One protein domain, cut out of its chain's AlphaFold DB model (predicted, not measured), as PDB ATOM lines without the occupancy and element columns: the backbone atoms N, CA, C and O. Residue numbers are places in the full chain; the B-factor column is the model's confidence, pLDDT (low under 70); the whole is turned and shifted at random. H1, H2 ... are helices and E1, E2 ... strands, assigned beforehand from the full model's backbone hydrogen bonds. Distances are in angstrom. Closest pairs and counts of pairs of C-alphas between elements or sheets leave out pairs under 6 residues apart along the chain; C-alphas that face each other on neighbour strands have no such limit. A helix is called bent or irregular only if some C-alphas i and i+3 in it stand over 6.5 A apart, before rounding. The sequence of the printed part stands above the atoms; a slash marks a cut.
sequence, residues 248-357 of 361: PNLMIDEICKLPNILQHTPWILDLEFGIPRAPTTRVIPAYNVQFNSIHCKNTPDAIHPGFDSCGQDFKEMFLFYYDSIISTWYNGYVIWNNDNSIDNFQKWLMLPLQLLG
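This is residues 248 to 357 of the 361 residues of an uncharacterized protein of Bombyx mori (UniProt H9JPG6). A small three-stranded sheet, E1 E2 E3, has one long helix, H4, packed on it by residues 315 to 326, and H4 runs along the longest axis. H1 packs on H4 near its first end, with H2 next along the chain, while beyond the other end H5 turns back toward the sheet; a wide unnamed loop, residues 271 to 284, joins H2 to E1. The printed part has 110 residues with five named helices and three named strands, in the order H1 H2 E1 E2 E3 H3 H4 H5; the sheet is antiparallel, and the class is mostly helix. The whole is compact, with a radius of gyration of the C-alphas of 14.6 A and spans of 46 by 33 by 22 A.

E1, residues 285 to 288, E2, residues 293 to 296, and E3, residues 299 to 303, form a meander, each strand the antiparallel neighbour of the one before. In the hairpin E1 and E2, N 286 and O 295 are 2.8 A apart, within hydrogen-bond range; in the hairpin E2 and E3, N 296 and O 302 are 2.8 A apart, also within range. H4, residues 312 to 337, is on the sheet, in two layers, a helix on one face of a sheet; the closest C-alphas of E2 and H4 are those of Ser 293 and Leu 319, 6.9 A. H1, residues 248 to 257, touches residues 313 to 318 of H4, closest at the C-alphas of Glu 254 and Phe 314, 5.2 A; they run opposite ways at a steep tilt of 35.2 degrees, only just past shallow. H5, residues 342 to 356, only just touches H4, with 3 pairs of C-alphas within 8 A, the closest those of Tyr 330 and Phe 345, 6.8 A; their lines are about perpendicular, at 73 degrees. H2, residues 261 to 270, H3, residues 305 to 308, and H5 only graze the sheet. H1 and H5 are apart. In H1 and H4 every O i to N i+4 pair is within hydrogen-bond range, in H2 4 of 6 and in H5 9 of 11; H3 is too short for such a pair.

H4 is 35.9 A from first to last C-alpha, from (-37.172, 27.604, -7.195) at Gln 312. H5 is 20.4 A, H1 14.5 A and H2 14.1 A long. H1 begins at C-alpha 248, (-28.352, 33.439, -22.313), and H5 ends at C-alpha 356, (-41.487, 16.926, -32.641). H2 and H5 are irregular, only just: C-alphas 263 and 266 are 6.7 A apart, and C-alphas 348 and 351 6.54 A.

The C-alphas farthest apart, those of Asn 260 and Asn 338, are 45.8 A apart. The printed part has no cut. The link from H2 to E1, 14 residues, is long; the others are tight. Mean pLDDT of the printed part is 77.7; residue 248, residues 272 to 283, residue 300 and residues 352 to 357 are under 70.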
ATOM      1  N   PRO A 248     -28.705  34.797 -22.704       67.56
ATOM      2  CA  PRO A 248     -28.352  33.439 -22.313       67.56
ATOM      3  C   PRO A 248     -27.630  33.404 -20.964       67.56
ATOM      4  O   PRO A 248     -27.660  32.372 -20.302       67.56
ATOM      5  N   ASN A 249     -27.022  34.517 -20.537       75.38
ATOM      6  CA  ASN A 249     -26.276  34.584 -19.286       75.38
ATOM      7  C   ASN A 249     -27.178  34.329 -18.077       75.38
ATOM      8  O   ASN A 249     -26.785  33.567 -17.212       75.38
ATOM      9  N   LEU A 250     -28.411  34.846 -18.065       80.00
ATOM     10  CA  LEU A 250     -29.347  34.624 -16.953       80.00
ATOM     11  C   LEU A 250     -29.685  33.136 -16.789       80.00
ATOM     12  O   LEU A 250     -29.659  32.586 -15.694       80.00
ATOM     13  N   MET A 251     -29.934  32.457 -17.909       79.25
ATOM     14  CA  MET A 251     -30.220  31.025 -17.920       79.25
ATOM     15  C   MET A 251     -28.983  30.200 -17.532       79.25
ATOM     16  O   MET A 251     -29.086  29.214 -16.801       79.25
ATOM     17  N   ILE A 252     -27.802  30.606 -18.009       79.88
ATOM     18  CA  ILE A 252     -26.522  29.978 -17.667       79.88
ATOM     19  C   ILE A 252     -26.223  30.141 -16.175       79.88
ATOM     20  O   ILE A 252     -25.795  29.172 -15.549       79.88
ATOM     21  N   ASP A 253     -26.469  31.316 -15.600       85.19
ATOM     22  CA  ASP A 253     -26.238  31.601 -14.186       85.19
ATOM     23  C   ASP A 253     -27.096  30.684 -13.305       85.19
ATOM     24  O   ASP A 253     -26.573  30.055 -12.382       85.19
ATOM     25  N   GLU A 254     -28.378  30.509 -13.640       86.31
ATOM     26  CA  GLU A 254     -29.257  29.572 -12.929       86.31
ATOM     27  C   GLU A 254     -28.839  28.105 -13.111       86.31
ATOM     28  O   GLU A 254     -28.844  27.332 -12.149       86.31
ATOM     29  N   ILE A 255     -28.401  27.706 -14.310       84.25
ATOM     30  CA  ILE A 255     -27.844  26.361 -14.545       84.25
ATOM     31  C   ILE A 255     -26.600  26.129 -13.679       84.25
ATOM     32  O   ILE A 255     -26.438  25.047 -13.110       84.25
ATOM     33  N   CYS A 256     -25.726  27.129 -13.554       84.50
ATOM     34  CA  CYS A 256     -24.497  27.029 -12.769       84.50
ATOM     35  C   CYS A 256     -24.757  26.912 -11.259       84.50
ATOM     36  O   CYS A 256     -23.903  26.387 -10.541       84.50
ATOM     37  N   LYS A 257     -25.924  27.355 -10.773       87.94
ATOM     38  CA  LYS A 257     -26.341  27.192  -9.371       87.94
ATOM     39  C   LYS A 257     -26.849  25.783  -9.054       87.94
ATOM     40  O   LYS A 257     -26.938  25.432  -7.876       87.94
ATOM     41  N   LEU A 258     -27.179  24.966 -10.061       85.12
ATOM     42  CA  LEU A 258     -27.724  23.629  -9.829       85.12
ATOM     43  C   LEU A 258     -26.686  22.710  -9.161       85.12
ATOM     44  O   LEU A 258     -25.633  22.423  -9.748       85.12
ATOM     45  N   PRO A 259     -26.978  22.170  -7.963       85.25
ATOM     46  CA  PRO A 259     -26.127  21.153  -7.371       85.25
ATOM     47  C   PRO A 259     -26.147  19.903  -8.255       85.25
ATOM     48  O   PRO A 259     -27.176  19.536  -8.810       85.25
ATOM     49  N   ASN A 260     -25.007  19.219  -8.381       86.50
ATOM     50  CA  ASN A 260     -24.889  18.013  -9.208       86.50
ATOM     51  C   ASN A 260     -25.377  18.213 -10.656       86.50
ATOM     52  O   ASN A 260     -26.052  17.339 -11.194       86.50
ATOM     53  N   ILE A 261     -25.009  19.325 -11.302       84.56
ATOM     54  CA  ILE A 261     -25.406  19.672 -12.680       84.56
ATOM     55  C   ILE A 261     -25.382  18.490 -13.662       84.56
ATOM     56  O   ILE A 261     -26.317  18.336 -14.435       84.56
ATOM     57  N   LEU A 262     -24.393  17.590 -13.573       85.00
ATOM     58  CA  LEU A 262     -24.277  16.391 -14.417       85.00
ATOM     59  C   LEU A 262     -25.487  15.442 -14.337       85.00
ATOM     60  O   LEU A 262     -25.731  14.693 -15.277       85.00
ATOM     61  N   GLN A 263     -26.229  15.450 -13.229       85.06
ATOM     62  CA  GLN A 263     -27.477  14.700 -13.061       85.06
ATOM     63  C   GLN A 263     -28.667  15.422 -13.704       85.06
ATOM     64  O   GLN A 263     -29.611  14.767 -14.145       85.06
ATOM     65  N   HIS A 264     -28.614  16.754 -13.796       82.62
ATOM     66  CA  HIS A 264     -29.663  17.559 -14.417       82.62
ATOM     67  C   HIS A 264     -29.468  17.736 -15.928       82.62
ATOM     68  O   HIS A 264     -30.441  17.797 -16.673       82.62
ATOM     69  N   THR A 265     -28.220  17.743 -16.404       79.31
ATOM     70  CA  THR A 265     -27.879  17.913 -17.820       79.31
ATOM     71  C   THR A 265     -28.652  16.970 -18.749       79.31
ATOM     72  O   THR A 265     -29.191  17.469 -19.728       79.31
ATOM     73  N   PRO A 266     -28.791  15.654 -18.485       79.75
ATOM     74  CA  PRO A 266     -29.457  14.755 -19.425       79.75
ATOM     75  C   PRO A 266     -30.915  15.129 -19.696       79.75
ATOM     76  O   PRO A 266     -31.323  15.140 -20.849       79.75
ATOM     77  N   TRP A 267     -31.689  15.475 -18.662       79.06
ATOM     78  CA  TRP A 267     -33.101  15.811 -18.852       79.06
ATOM     79  C   TRP A 267     -33.293  17.254 -19.336       79.06
ATOM     80  O   TRP A 267     -34.206  17.517 -20.110       79.06
ATOM     81  N   ILE A 268     -32.411  18.185 -18.955       79.19
ATOM     82  CA  ILE A 268     -32.403  19.546 -19.518       79.19
ATOM     83  C   ILE A 268     -32.079  19.500 -21.019       79.19
ATOM     84  O   ILE A 268     -32.692  20.218 -21.800       79.19
ATOM     85  N   LEU A 269     -31.159  18.626 -21.436       73.25
ATOM     86  CA  LEU A 269     -30.877  18.385 -22.850       73.25
ATOM     87  C   LEU A 269     -31.997  17.593 -23.533       73.25
ATOM     88  O   LEU A 269     -32.253  17.805 -24.704       73.25
ATOM     89  N   ASP A 270     -32.711  16.714 -22.831       70.38
ATOM     90  CA  ASP A 270     -33.896  16.059 -23.405       70.38
ATOM     91  C   ASP A 270     -35.080  17.027 -23.583       70.38
ATOM     92  O   ASP A 270     -35.979  16.752 -24.374       70.38
ATOM     93  N   LEU A 271     -35.069  18.168 -22.882       70.81
ATOM     94  CA  LEU A 271     -35.956  19.304 -23.150       70.81
ATOM     95  C   LEU A 271     -35.575  20.058 -24.430       70.81
ATOM     96  O   LEU A 271     -36.330  20.915 -24.890       70.81
ATOM     97  N   GLU A 272     -34.468  19.691 -25.081       54.16
ATOM     98  CA  GLU A 272     -34.227  20.078 -26.460       54.16
ATOM     99  C   GLU A 272     -35.252  19.393 -27.364       54.16
ATOM    100  O   GLU A 272     -35.203  18.196 -27.634       54.16
ATOM    101  N   PHE A 273     -36.177  20.200 -27.877       50.03
ATOM    102  CA  PHE A 273     -36.392  20.303 -29.311       50.03
ATOM    103  C   PHE A 273     -36.148  18.978 -30.088       50.03
ATOM    104  O   PHE A 273     -35.196  18.867 -30.862       50.03
ATOM    105  N   GLY A 274     -37.043  17.989 -29.971       37.62
ATOM    106  CA  GLY A 274     -37.058  16.843 -30.892       37.62
ATOM    107  C   GLY A 274     -38.000  15.691 -30.524       37.62
ATOM    108  O   GLY A 274     -38.183  15.370 -29.350       37.62
ATOM    109  N   ILE A 275     -38.538  14.994 -31.543       37.75
ATOM    110  CA  ILE A 275     -39.054  13.622 -31.365       37.75
ATOM    111  C   ILE A 275     -37.873  12.774 -30.899       37.75
ATOM    112  O   ILE A 275     -36.828  12.782 -31.563       37.75
ATOM    113  N   PRO A 276     -38.030  11.940 -29.865       40.28
ATOM    114  CA  PRO A 276     -37.177  10.776 -29.746       40.28
ATOM    115  C   PRO A 276     -37.250   9.989 -31.061       40.28
ATOM    116  O   PRO A 276     -38.297   9.455 -31.414       40.28
ATOM    117  N   ARG A 277     -36.141   9.912 -31.809       39.88
ATOM    118  CA  ARG A 277     -36.078   9.183 -33.095       39.88
ATOM    119  C   ARG A 277     -36.448   7.697 -32.970       39.88
ATOM    120  O   ARG A 277     -36.660   7.036 -33.980       39.88
ATOM    121  N   ALA A 278     -36.524   7.182 -31.744       45.03
ATOM    122  CA  ALA A 278     -37.026   5.863 -31.403       45.03
ATOM    123  C   ALA A 278     -37.876   5.939 -30.118       45.03
ATOM    124  O   ALA A 278     -37.588   6.780 -29.262       45.03
ATOM    125  N   PRO A 279     -38.877   5.056 -29.938       49.12
ATOM    126  CA  PRO A 279     -39.598   4.918 -28.676       49.12
ATOM    127  C   PRO A 279     -38.602   4.677 -27.542       49.12
ATOM    128  O   PRO A 279     -37.824   3.725 -27.585       49.12
ATOM    129  N   THR A 280     -38.600   5.548 -26.535       52.97
ATOM    130  CA  THR A 280     -37.707   5.405 -25.381       52.97
ATOM    131  C   THR A 280     -38.526   5.052 -24.156       52.97
ATOM    132  O   THR A 280     -39.546   5.686 -23.893       52.97
ATOM    133  N   THR A 281     -38.044   4.095 -23.374       57.81
ATOM    134  CA  THR A 281     -38.622   3.733 -22.075       57.81
ATOM    135  C   THR A 281     -38.184   4.667 -20.942       57.81
ATOM    136  O   THR A 281     -38.692   4.544 -19.830       57.81
ATOM    137  N   ARG A 282     -37.254   5.601 -21.196       63.19
ATOM    138  CA  ARG A 282     -36.856   6.631 -20.225       63.19
ATOM    139  C   ARG A 282     -37.962   7.671 -20.048       63.19
ATOM    140  O   ARG A 282     -38.752   7.924 -20.957       63.19
ATOM    141  N   VAL A 283     -37.984   8.290 -18.872       68.31
ATOM    142  CA  VAL A 283     -38.844   9.436 -18.586       68.31
ATOM    143  C   VAL A 283     -38.343  10.608 -19.427       68.31
ATOM    144  O   VAL A 283     -37.231  11.078 -19.221       68.31
ATOM    145  N   ILE A 284     -39.132  11.021 -20.417       74.31
ATOM    146  CA  ILE A 284     -38.810  12.172 -21.260       74.31
ATOM    147  C   ILE A 284     -39.523  13.389 -20.668       74.31
ATOM    148  O   ILE A 284     -40.742  13.323 -20.498       74.31
ATOM    149  N   PRO A 285     -38.817  14.478 -20.348       75.75
ATOM    150  CA  PRO A 285     -39.446  15.724 -19.933       75.75
ATOM    151  C   PRO A 285     -40.170  16.404 -21.103       75.75
ATOM    152  O   PRO A 285     -39.698  16.395 -22.238       75.75
ATOM    153  N   ALA A 286     -41.321  17.004 -20.825       76.88
ATOM    154  CA  ALA A 286     -42.087  17.815 -21.761       76.88
ATOM    155  C   ALA A 286     -42.689  19.010 -21.015       76.88
ATOM    156  O   ALA A 286     -43.239  18.849 -19.926       76.88
ATOM    157  N   TYR A 287     -42.595  20.203 -21.599       78.81
ATOM    158  CA  TYR A 287     -43.263  21.378 -21.052       78.81
ATOM    159  C   TYR A 287     -44.779  21.255 -21.257       78.81
ATOM    160  O   TYR A 287     -45.252  21.065 -22.379       78.81
ATOM    161  N   ASN A 288     -45.530  21.324 -20.160       78.00
ATOM    162  CA  ASN A 288     -46.982  21.271 -20.158       78.00
ATOM    163  C   ASN A 288     -47.541  22.691 -20.018       78.00
ATOM    164  O   ASN A 288     -47.533  23.269 -18.932       78.00
ATOM    165  N   VAL A 289     -48.069  23.209 -21.128       74.19
ATOM    166  CA  VAL A 289     -48.650  24.556 -21.225       74.19
ATOM    167  C   VAL A 289     -49.819  24.753 -20.255       74.19
ATOM    168  O   VAL A 289     -50.016  25.849 -19.746       74.19
ATOM    169  N   GLN A 290     -50.598  23.704 -19.973       77.25
ATOM    170  CA  GLN A 290     -51.771  23.806 -19.105       77.25
ATOM    171  C   GLN A 290     -51.387  24.022 -17.636       77.25
ATOM    172  O   GLN A 290     -52.067  24.759 -16.925       77.25
ATOM    173  N   PHE A 291     -50.314  23.374 -17.181       79.94
ATOM    174  CA  PHE A 291     -49.875  23.427 -15.782       79.94
ATOM    175  C   PHE A 291     -48.690  24.366 -15.546       79.94
ATOM    176  O   PHE A 291     -48.246  24.472 -14.407       79.94
ATOM    177  N   ASN A 292     -48.174  25.013 -16.600       81.25
ATOM    178  CA  ASN A 292     -46.929  25.782 -16.589       81.25
ATOM    179  C   ASN A 292     -45.814  25.052 -15.814       81.25
ATOM    180  O   ASN A 292     -45.303  25.517 -14.797       81.25
ATOM    181  N   SER A 293     -45.525  23.819 -16.234       84.38
ATOM    182  CA  SER A 293     -44.611  22.923 -15.523       84.38
ATOM    183  C   SER A 293     -44.008  21.885 -16.467       84.38
ATOM    184  O   SER A 293     -44.547  21.610 -17.541       84.38
ATOM    185  N   ILE A 294     -42.899  21.262 -16.065       84.06
ATOM    186  CA  ILE A 294     -42.279  20.164 -16.812       84.06
ATOM    187  C   ILE A 294     -42.833  18.828 -16.322       84.06
ATOM    188  O   ILE A 294     -42.606  18.417 -15.183       84.06
ATOM    189  N   HIS A 295     -43.524  18.120 -17.210       83.62
ATOM    190  CA  HIS A 295     -44.151  16.829 -16.949       83.62
ATOM    191  C   HIS A 295     -43.459  15.702 -17.717       83.62
ATOM    192  O   HIS A 295     -42.661  15.919 -18.629       83.62
ATOM    193  N   CYS A 296     -43.762  14.465 -17.346       77.88
ATOM    194  CA  CYS A 296     -43.304  13.288 -18.066       77.88
ATOM    195  C   CYS A 296     -44.131  13.117 -19.349       77.88
ATOM    196  O   CYS A 296     -45.347  12.963 -19.291       77.88
ATOM    197  N   LYS A 297     -43.488  13.045 -20.518       72.50
ATOM    198  CA  LYS A 297     -44.150  12.872 -21.825       72.50
ATOM    199  C   LYS A 297     -45.101  11.670 -21.872       72.50
ATOM    200  O   LYS A 297     -46.183  11.761 -22.437       72.50
ATOM    201  N   ASN A 298     -44.692  10.550 -21.272       70.44
ATOM    202  CA  ASN A 298     -45.474   9.309 -21.245       70.44
ATOM    203  C   ASN A 298     -46.498   9.267 -20.093       70.44
ATOM    204  O   ASN A 298     -47.332   8.366 -20.058       70.44
ATOM    205  N   THR A 299     -46.431  10.225 -19.161       73.25
ATOM    206  CA  THR A 299     -47.293  10.312 -17.975       73.25
ATOM    207  C   THR A 299     -47.603  11.791 -17.708       73.25
ATOM    208  O   THR A 299     -46.982  12.398 -16.835       73.25
ATOM    209  N   PRO A 300     -48.516  12.401 -18.485       67.31
ATOM    210  CA  PRO A 300     -48.697  13.853 -18.530       67.31
ATOM    211  C   PRO A 300     -49.208  14.463 -17.222       67.31
ATOM    212  O   PRO A 300     -49.104  15.671 -17.060       67.31
ATOM    213  N   ASP A 301     -49.687  13.659 -16.273       76.88
ATOM    214  CA  ASP A 301     -50.098  14.112 -14.937       76.88
ATOM    215  C   ASP A 301     -48.936  14.136 -13.925       76.88
ATOM    216  O   ASP A 301     -49.077  14.663 -12.824       76.88
ATOM    217  N   ALA A 302     -47.776  13.569 -14.275       82.44
ATOM    218  CA  ALA A 302     -46.629  13.459 -13.382       82.44
ATOM    219  C   ALA A 302     -45.567  14.518 -13.696       82.44
ATOM    220  O   ALA A 302     -45.014  14.541 -14.801       82.44
ATOM    221  N   ILE A 303     -45.224  15.336 -12.700       85.81
ATOM    222  CA  ILE A 303     -44.099  16.276 -12.769       85.81
ATOM    223  C   ILE A 303     -42.798  15.490 -12.971       85.81
ATOM    224  O   ILE A 303     -42.584  14.434 -12.370       85.81
ATOM    225  N   HIS A 304     -41.921  15.993 -13.838       87.00
ATOM    226  CA  HIS A 304     -40.640  15.359 -14.105       87.00
ATOM    227  C   HIS A 304     -39.741  15.426 -12.855       87.00
ATOM    228  O   HIS A 304     -39.457  16.526 -12.377       87.00
ATOM    229  N   PRO A 305     -39.208  14.298 -12.345       85.44
ATOM    230  CA  PRO A 305     -38.463  14.279 -11.082       85.44
ATOM    231  C   PRO A 305     -37.194  15.139 -11.132       85.44
ATOM    232  O   PRO A 305     -36.825  15.777 -10.151       85.44
ATOM    233  N   GLY A 306     -36.550  15.213 -12.304       86.12
ATOM    234  CA  GLY A 306     -35.398  16.086 -12.521       86.12
ATOM    235  C   GLY A 306     -35.739  17.574 -12.401       86.12
ATOM    236  O   GLY A 306     -34.932  18.321 -11.859       86.12
ATOM    237  N   PHE A 307     -36.939  17.979 -12.832       88.38
ATOM    238  CA  PHE A 307     -37.420  19.353 -12.679       88.38
ATOM    239  C   PHE A 307     -37.843  19.612 -11.235       88.38
ATOM    240  O   PHE A 307     -37.447  20.615 -10.654       88.38
ATOM    241  N   ASP A 308     -38.573  18.678 -10.622       89.75
ATOM    242  CA  ASP A 308     -39.045  18.808  -9.242       89.75
ATOM    243  C   ASP A 308     -37.894  18.963  -8.233       89.75
ATOM    244  O   ASP A 308     -37.983  19.752  -7.294       89.75
ATOM    245  N   SER A 309     -36.766  18.297  -8.488       88.88
ATOM    246  CA  SER A 309     -35.558  18.395  -7.660       88.88
ATOM    247  C   SER A 309     -34.776  19.716  -7.779       88.88
ATOM    248  O   SER A 309     -33.858  19.943  -6.991       88.88
ATOM    249  N   CYS A 310     -35.101  20.587  -8.741       88.19
ATOM    250  CA  CYS A 310     -34.419  21.872  -8.912       88.19
ATOM    251  C   CYS A 310     -34.864  22.924  -7.884       88.19
ATOM    252  O   CYS A 310     -35.982  22.890  -7.365       88.19
ATOM    253  N   GLY A 311     -33.983  23.899  -7.641       89.75
ATOM    254  CA  GLY A 311     -34.306  25.093  -6.859       89.75
ATOM    255  C   GLY A 311     -35.372  25.959  -7.535       89.75
ATOM    256  O   GLY A 311     -35.557  25.891  -8.751       89.75
ATOM    257  N   GLN A 312     -36.065  26.766  -6.733       91.06
ATOM    258  CA  GLN A 312     -37.172  27.604  -7.195       91.06
ATOM    259  C   GLN A 312     -36.725  28.622  -8.255       91.06
ATOM    260  O   GLN A 312     -37.356  28.693  -9.303       91.06
ATOM    261  N   ASP A 313     -35.596  29.303  -8.045       87.56
ATOM    262  CA  ASP A 313     -35.048  30.301  -8.977       87.56
ATOM    263  C   ASP A 313     -34.828  29.720 -10.385       87.56
ATOM    264  O   ASP A 313     -35.274  30.275 -11.390       87.56
ATOM    265  N   PHE A 314     -34.221  28.529 -10.457       89.31
ATOM    266  CA  PHE A 314     -34.046  27.818 -11.719       89.31
ATOM    267  C   PHE A 314     -35.394  27.463 -12.349       89.31
ATOM    268  O   PHE A 314     -35.560  27.644 -13.550       89.31
ATOM    269  N   LYS A 315     -36.358  26.956 -11.566       90.25
ATOM    270  CA  LYS A 315     -37.690  26.603 -12.081       90.25
ATOM    271  C   LYS A 315     -38.381  27.825 -12.682       90.25
ATOM    272  O   LYS A 315     -38.876  27.730 -13.797       90.25
ATOM    273  N   GLU A 316     -38.378  28.955 -11.988       90.44
ATOM    274  CA  GLU A 316     -39.006  30.196 -12.451       90.44
ATOM    275  C   GLU A 316     -38.365  30.709 -13.738       90.44
ATOM    276  O   GLU A 316     -39.067  30.960 -14.719       90.44
ATOM    277  N   MET A 317     -37.032  30.778 -13.779       86.25
ATOM    278  CA  MET A 317     -36.314  31.218 -14.973       86.25
ATOM    279  C   MET A 317     -36.539  30.264 -16.155       86.25
ATOM    280  O   MET A 317     -36.755  30.694 -17.292       86.25
ATOM    281  N   PHE A 318     -36.524  28.957 -15.888       85.56
ATOM    282  CA  PHE A 318     -36.749  27.927 -16.897       85.56
ATOM    283  C   PHE A 318     -38.168  28.003 -17.467       85.56
ATOM    284  O   PHE A 318     -38.340  27.972 -18.683       85.56
ATOM    285  N   LEU A 319     -39.186  28.135 -16.614       86.88
ATOM    286  CA  LEU A 319     -40.578  28.260 -17.051       86.88
ATOM    287  C   LEU A 319     -40.807  29.555 -17.827       86.88
ATOM    288  O   LEU A 319     -41.390  29.505 -18.904       86.88
ATOM    289  N   PHE A 320     -40.252  30.679 -17.368       85.12
ATOM    290  CA  PHE A 320     -40.326  31.954 -18.081       85.12
ATOM    291  C   PHE A 320     -39.780  31.862 -19.517       85.12
ATOM    292  O   PHE A 320     -40.365  32.412 -20.457       85.12
ATOM    293  N   TYR A 321     -38.671  31.139 -19.710       81.62
ATOM    294  CA  TYR A 321     -38.118  30.899 -21.042       81.62
ATOM    295  C   TYR A 321     -39.113  30.153 -21.950       81.62
ATOM    296  O   TYR A 321     -39.326  30.552 -23.098       81.62
ATOM    297  N   TYR A 322     -39.762  29.104 -21.438       80.75
ATOM    298  CA  TYR A 322     -40.763  28.350 -22.201       80.75
ATOM    299  C   TYR A 322     -42.046  29.154 -22.435       80.75
ATOM    300  O   TYR A 322     -42.549  29.157 -23.559       80.75
ATOM    301  N   ASP A 323     -42.520  29.899 -21.438       82.81
ATOM    302  CA  ASP A 323     -43.679  30.794 -21.541       82.81
ATOM    303  C   ASP A 323     -43.484  31.837 -22.642       82.81
ATOM    304  O   ASP A 323     -44.398  32.095 -23.430       82.81
ATOM    305  N   SER A 324     -42.275  32.388 -22.761       80.44
ATOM    306  CA  SER A 324     -41.926  33.346 -23.815       80.44
ATOM    307  C   SER A 324     -42.038  32.719 -25.211       80.44
ATOM    308  O   SER A 324     -42.602  33.320 -26.134       80.44
ATOM    309  N   ILE A 325     -41.561  31.479 -25.374       79.31
ATOM    310  CA  ILE A 325     -41.674  30.743 -26.641       79.31
ATOM    311  C   ILE A 325     -43.139  30.479 -26.979       79.31
ATOM    312  O   ILE A 325     -43.590  30.809 -28.080       79.31
ATOM    313  N   ILE A 326     -43.887  29.931 -26.023       81.38
ATOM    314  CA  ILE A 326     -45.292  29.560 -26.197       81.38
ATOM    315  C   ILE A 326     -46.161  30.788 -26.482       81.38
ATOM    316  O   ILE A 326     -47.026  30.728 -27.353       81.38
ATOM    317  N   SER A 327     -45.900  31.916 -25.824       83.00
ATOM    318  CA  SER A 327     -46.623  33.174 -26.059       83.00
ATOM    319  C   SER A 327     -46.404  33.699 -27.474       83.00
ATOM    320  O   SER A 327     -47.346  34.103 -28.156       83.00
ATOM    321  N   THR A 328     -45.167  33.631 -27.966       80.94
ATOM    322  CA  THR A 328     -44.864  34.058 -29.336       80.94
ATOM    323  C   THR A 328     -45.562  33.160 -30.361       80.94
ATOM    324  O   THR A 328     -46.074  33.622 -31.381       80.94
ATOM    325  N   TRP A 329     -45.641  31.868 -30.060       82.25
ATOM    326  CA  TRP A 329     -46.358  30.884 -30.864       82.25
ATOM    327  C   TRP A 329     -47.871  31.072 -30.853       82.25
ATOM    328  O   TRP A 329     -48.520  30.903 -31.886       82.25
ATOM    329  N   TYR A 330     -48.430  31.445 -29.707       86.19
ATOM    330  CA  TYR A 330     -49.840  31.770 -29.574       86.19
ATOM    331  C   TYR A 330     -50.228  32.950 -30.472       86.19
ATOM    332  O   TYR A 330     -51.238  32.881 -31.168       86.19
ATOM    333  N   ASN A 331     -49.383  33.981 -30.565       85.94
ATOM    334  CA  ASN A 331     -49.616  35.097 -31.486       85.94
ATOM    335  C   ASN A 331     -49.658  34.634 -32.952       85.94
ATOM    336  O   ASN A 331     -50.566  35.009 -33.696       85.94
ATOM    337  N   GLY A 332     -48.726  33.766 -33.361       84.56
ATOM    338  CA  GLY A 332     -48.749  33.153 -34.692       84.56
ATOM    339  C   GLY A 332     -50.023  32.343 -34.944       84.56
ATOM    340  O   GLY A 332     -50.637  32.458 -36.008       84.56
ATOM    341  N   TYR A 333     -50.462  31.569 -33.947       87.38
ATOM    342  CA  TYR A 333     -51.695  30.783 -34.003       87.38
ATOM    343  C   TYR A 333     -52.933  31.662 -34.188       87.38
ATOM    344  O   TYR A 333     -53.757  31.366 -35.056       87.38
ATOM    345  N   VAL A 334     -53.037  32.744 -33.413       89.25
ATOM    346  CA  VAL A 334     -54.129  33.721 -33.497       89.25
ATOM    347  C   VAL A 334     -54.215  34.306 -34.902       89.25
ATOM    348  O   VAL A 334     -55.291  34.318 -35.493       89.25
ATOM    349  N   ILE A 335     -53.088  34.730 -35.475       87.81
ATOM    350  CA  ILE A 335     -53.056  35.326 -36.817       87.81
ATOM    351  C   ILE A 335     -53.430  34.293 -37.891       87.81
ATOM    352  O   ILE A 335     -54.200  34.594 -38.805       87.81
ATOM    353  N   TRP A 336     -52.895  33.074 -37.786       86.25
ATOM    354  CA  TRP A 336     -53.087  32.028 -38.791       86.25
ATOM    355  C   TRP A 336     -54.509  31.460 -38.794       86.25
ATOM    356  O   TRP A 336     -55.137  31.348 -39.847       86.25
ATOM    357  N   ASN A 337     -55.028  31.116 -37.614       85.44
ATOM    358  CA  ASN A 337     -56.330  30.464 -37.469       85.44
ATOM    359  C   ASN A 337     -57.475  31.453 -37.230       85.44
ATOM    360  O   ASN A 337     -58.635  31.050 -37.307       85.44
ATOM    361  N   ASN A 338     -57.169  32.728 -36.961       87.38
ATOM    362  CA  ASN A 338     -58.143  33.723 -36.516       87.38
ATOM    363  C   ASN A 338     -58.940  33.228 -35.288       87.38
ATOM    364  O   ASN A 338     -60.157  33.403 -35.209       87.38
ATOM    365  N   ASP A 339     -58.244  32.557 -34.362       88.56
ATOM    366  CA  ASP A 339     -58.796  31.949 -33.149       88.56
ATOM    367  C   ASP A 339     -57.992  32.399 -31.919       88.56
ATOM    368  O   ASP A 339     -56.788  32.168 -31.832       88.56
ATOM    369  N   ASN A 340     -58.686  33.020 -30.961       88.38
ATOM    370  CA  ASN A 340     -58.128  33.536 -29.705       88.38
ATOM    371  C   ASN A 340     -58.368  32.581 -28.520       88.38
ATOM    372  O   ASN A 340     -58.275  32.980 -27.358       88.38
ATOM    373  N   SER A 341     -58.772  31.339 -28.782       90.00
ATOM    374  CA  SER A 341     -58.976  30.332 -27.748       90.00
ATOM    375  C   SER A 341     -57.647  29.695 -27.347       90.00
ATOM    376  O   SER A 341     -57.022  28.965 -28.121       90.00
ATOM    377  N   ILE A 342     -57.257  29.906 -26.089       82.75
ATOM    378  CA  ILE A 342     -56.099  29.242 -25.476       82.75
ATOM    379  C   ILE A 342     -56.282  27.718 -25.497       82.75
ATOM    380  O   ILE A 342     -55.342  26.995 -25.814       82.75
ATOM    381  N   ASP A 343     -57.492  27.220 -25.239       83.88
ATOM    382  CA  ASP A 343     -57.777  25.780 -25.232       83.88
ATOM    383  C   ASP A 343     -57.592  25.150 -26.619       83.88
ATOM    384  O   ASP A 343     -57.086  24.031 -26.740       83.88
ATOM    385  N   ASN A 344     -57.998  25.852 -27.682       84.06
ATOM    386  CA  ASN A 344     -57.813  25.361 -29.048       84.06
ATOM    387  C   ASN A 344     -56.348  25.437 -29.474       84.06
ATOM    388  O   ASN A 344     -55.860  24.492 -30.096       84.06
ATOM    389  N   PHE A 345     -55.633  26.491 -29.076       84.81
ATOM    390  CA  PHE A 345     -54.187  26.577 -29.254       84.81
ATOM    391  C   PHE A 345     -53.463  25.424 -28.555       84.81
ATOM    392  O   PHE A 345     -52.653  24.742 -29.181       84.81
ATOM    393  N   GLN A 346     -53.793  25.143 -27.291       79.94
ATOM    394  CA  GLN A 346     -53.207  24.032 -26.543       79.94
ATOM    395  C   GLN A 346     -53.490  22.695 -27.236       79.94
ATOM    396  O   GLN A 346     -52.561  21.932 -27.486       79.94
ATOM    397  N   LYS A 347     -54.741  22.419 -27.629       82.19
ATOM    398  CA  LYS A 347     -55.095  21.188 -28.367       82.19
ATOM    399  C   LYS A 347     -54.346  21.062 -29.692       82.19
ATOM    400  O   LYS A 347     -53.892  19.971 -30.030       82.19
ATOM    401  N   TRP A 348     -54.222  22.162 -30.428       82.88
ATOM    402  CA  TRP A 348     -53.486  22.216 -31.688       82.88
ATOM    403  C   TRP A 348     -51.992  21.947 -31.482       82.88
ATOM    404  O   TRP A 348     -51.409  21.155 -32.217       82.88
ATOM    405  N   LEU A 349     -51.391  22.548 -30.454       78.19
ATOM    406  CA  LEU A 349     -49.964  22.458 -30.161       78.19
ATOM    407  C   LEU A 349     -49.561  21.114 -29.528       78.19
ATOM    408  O   LEU A 349     -48.429  20.659 -29.695       78.19
ATOM    409  N   MET A 350     -50.488  20.449 -28.836       74.06
ATOM    410  CA  MET A 350     -50.239  19.185 -28.138       74.06
ATOM    411  C   MET A 350     -49.699  18.087 -29.055       74.06
ATOM    412  O   MET A 350     -48.710  17.441 -28.709       74.06
ATOM    413  N   LEU A 351     -50.315  17.869 -30.223       71.44
ATOM    414  CA  LEU A 351     -49.886  16.788 -31.113       71.44
ATOM    415  C   LEU A 351     -48.478  17.043 -31.681       71.44
ATOM    416  O   LEU A 351     -47.643  16.144 -31.584       71.44
ATOM    417  N   PRO A 352     -48.146  18.238 -32.203       68.00
ATOM    418  CA  PRO A 352     -46.782  18.536 -32.608       68.00
ATOM    419  C   PRO A 352     -45.758  18.501 -31.475       68.00
ATOM    420  O   PRO A 352     -44.662  18.002 -31.703       68.00
ATOM    421  N   LEU A 353     -46.091  18.940 -30.257       67.44
ATOM    422  CA  LEU A 353     -45.179  18.843 -29.108       67.44
ATOM    423  C   LEU A 353     -44.919  17.388 -28.691       67.44
ATOM    424  O   LEU A 353     -43.785  17.010 -28.397       67.44
ATOM    425  N   GLN A 354     -45.951  16.543 -28.690       63.38
ATOM    426  CA  GLN A 354     -45.806  15.102 -28.461       63.38
ATOM    427  C   GLN A 354     -45.031  14.425 -29.592       63.38
ATOM    428  O   GLN A 354     -44.241  13.516 -29.344       63.38
ATOM    429  N   LEU A 355     -45.278  14.886 -30.814       63.03
ATOM    430  CA  LEU A 355     -44.520  14.692 -32.035       63.03
ATOM    431  C   LEU A 355     -43.043  15.037 -31.831       63.03
ATOM    432  O   LEU A 355     -42.258  14.293 -31.244       63.03
ATOM    433  N   LEU A 356     -42.737  16.226 -32.337       59.78
ATOM    434  CA  LEU A 356     -41.487  16.926 -32.641       59.78
ATOM    435  C   LEU A 356     -40.807  17.557 -31.434       59.78
ATOM    436  O   LEU A 356     -39.701  18.077 -31.585       59.78
ATOM    437  N   GLY A 357     -41.417  17.510 -30.249       57.91
ATOM    438  CA  GLY A 357     -41.036  18.435 -29.188       57.91
ATOM    439  C   GLY A 357     -41.236  19.872 -29.672       57.91
ATOM    440  O   GLY A 357     -41.949  20.127 -30.638       57.91
TER     441      GLY A 357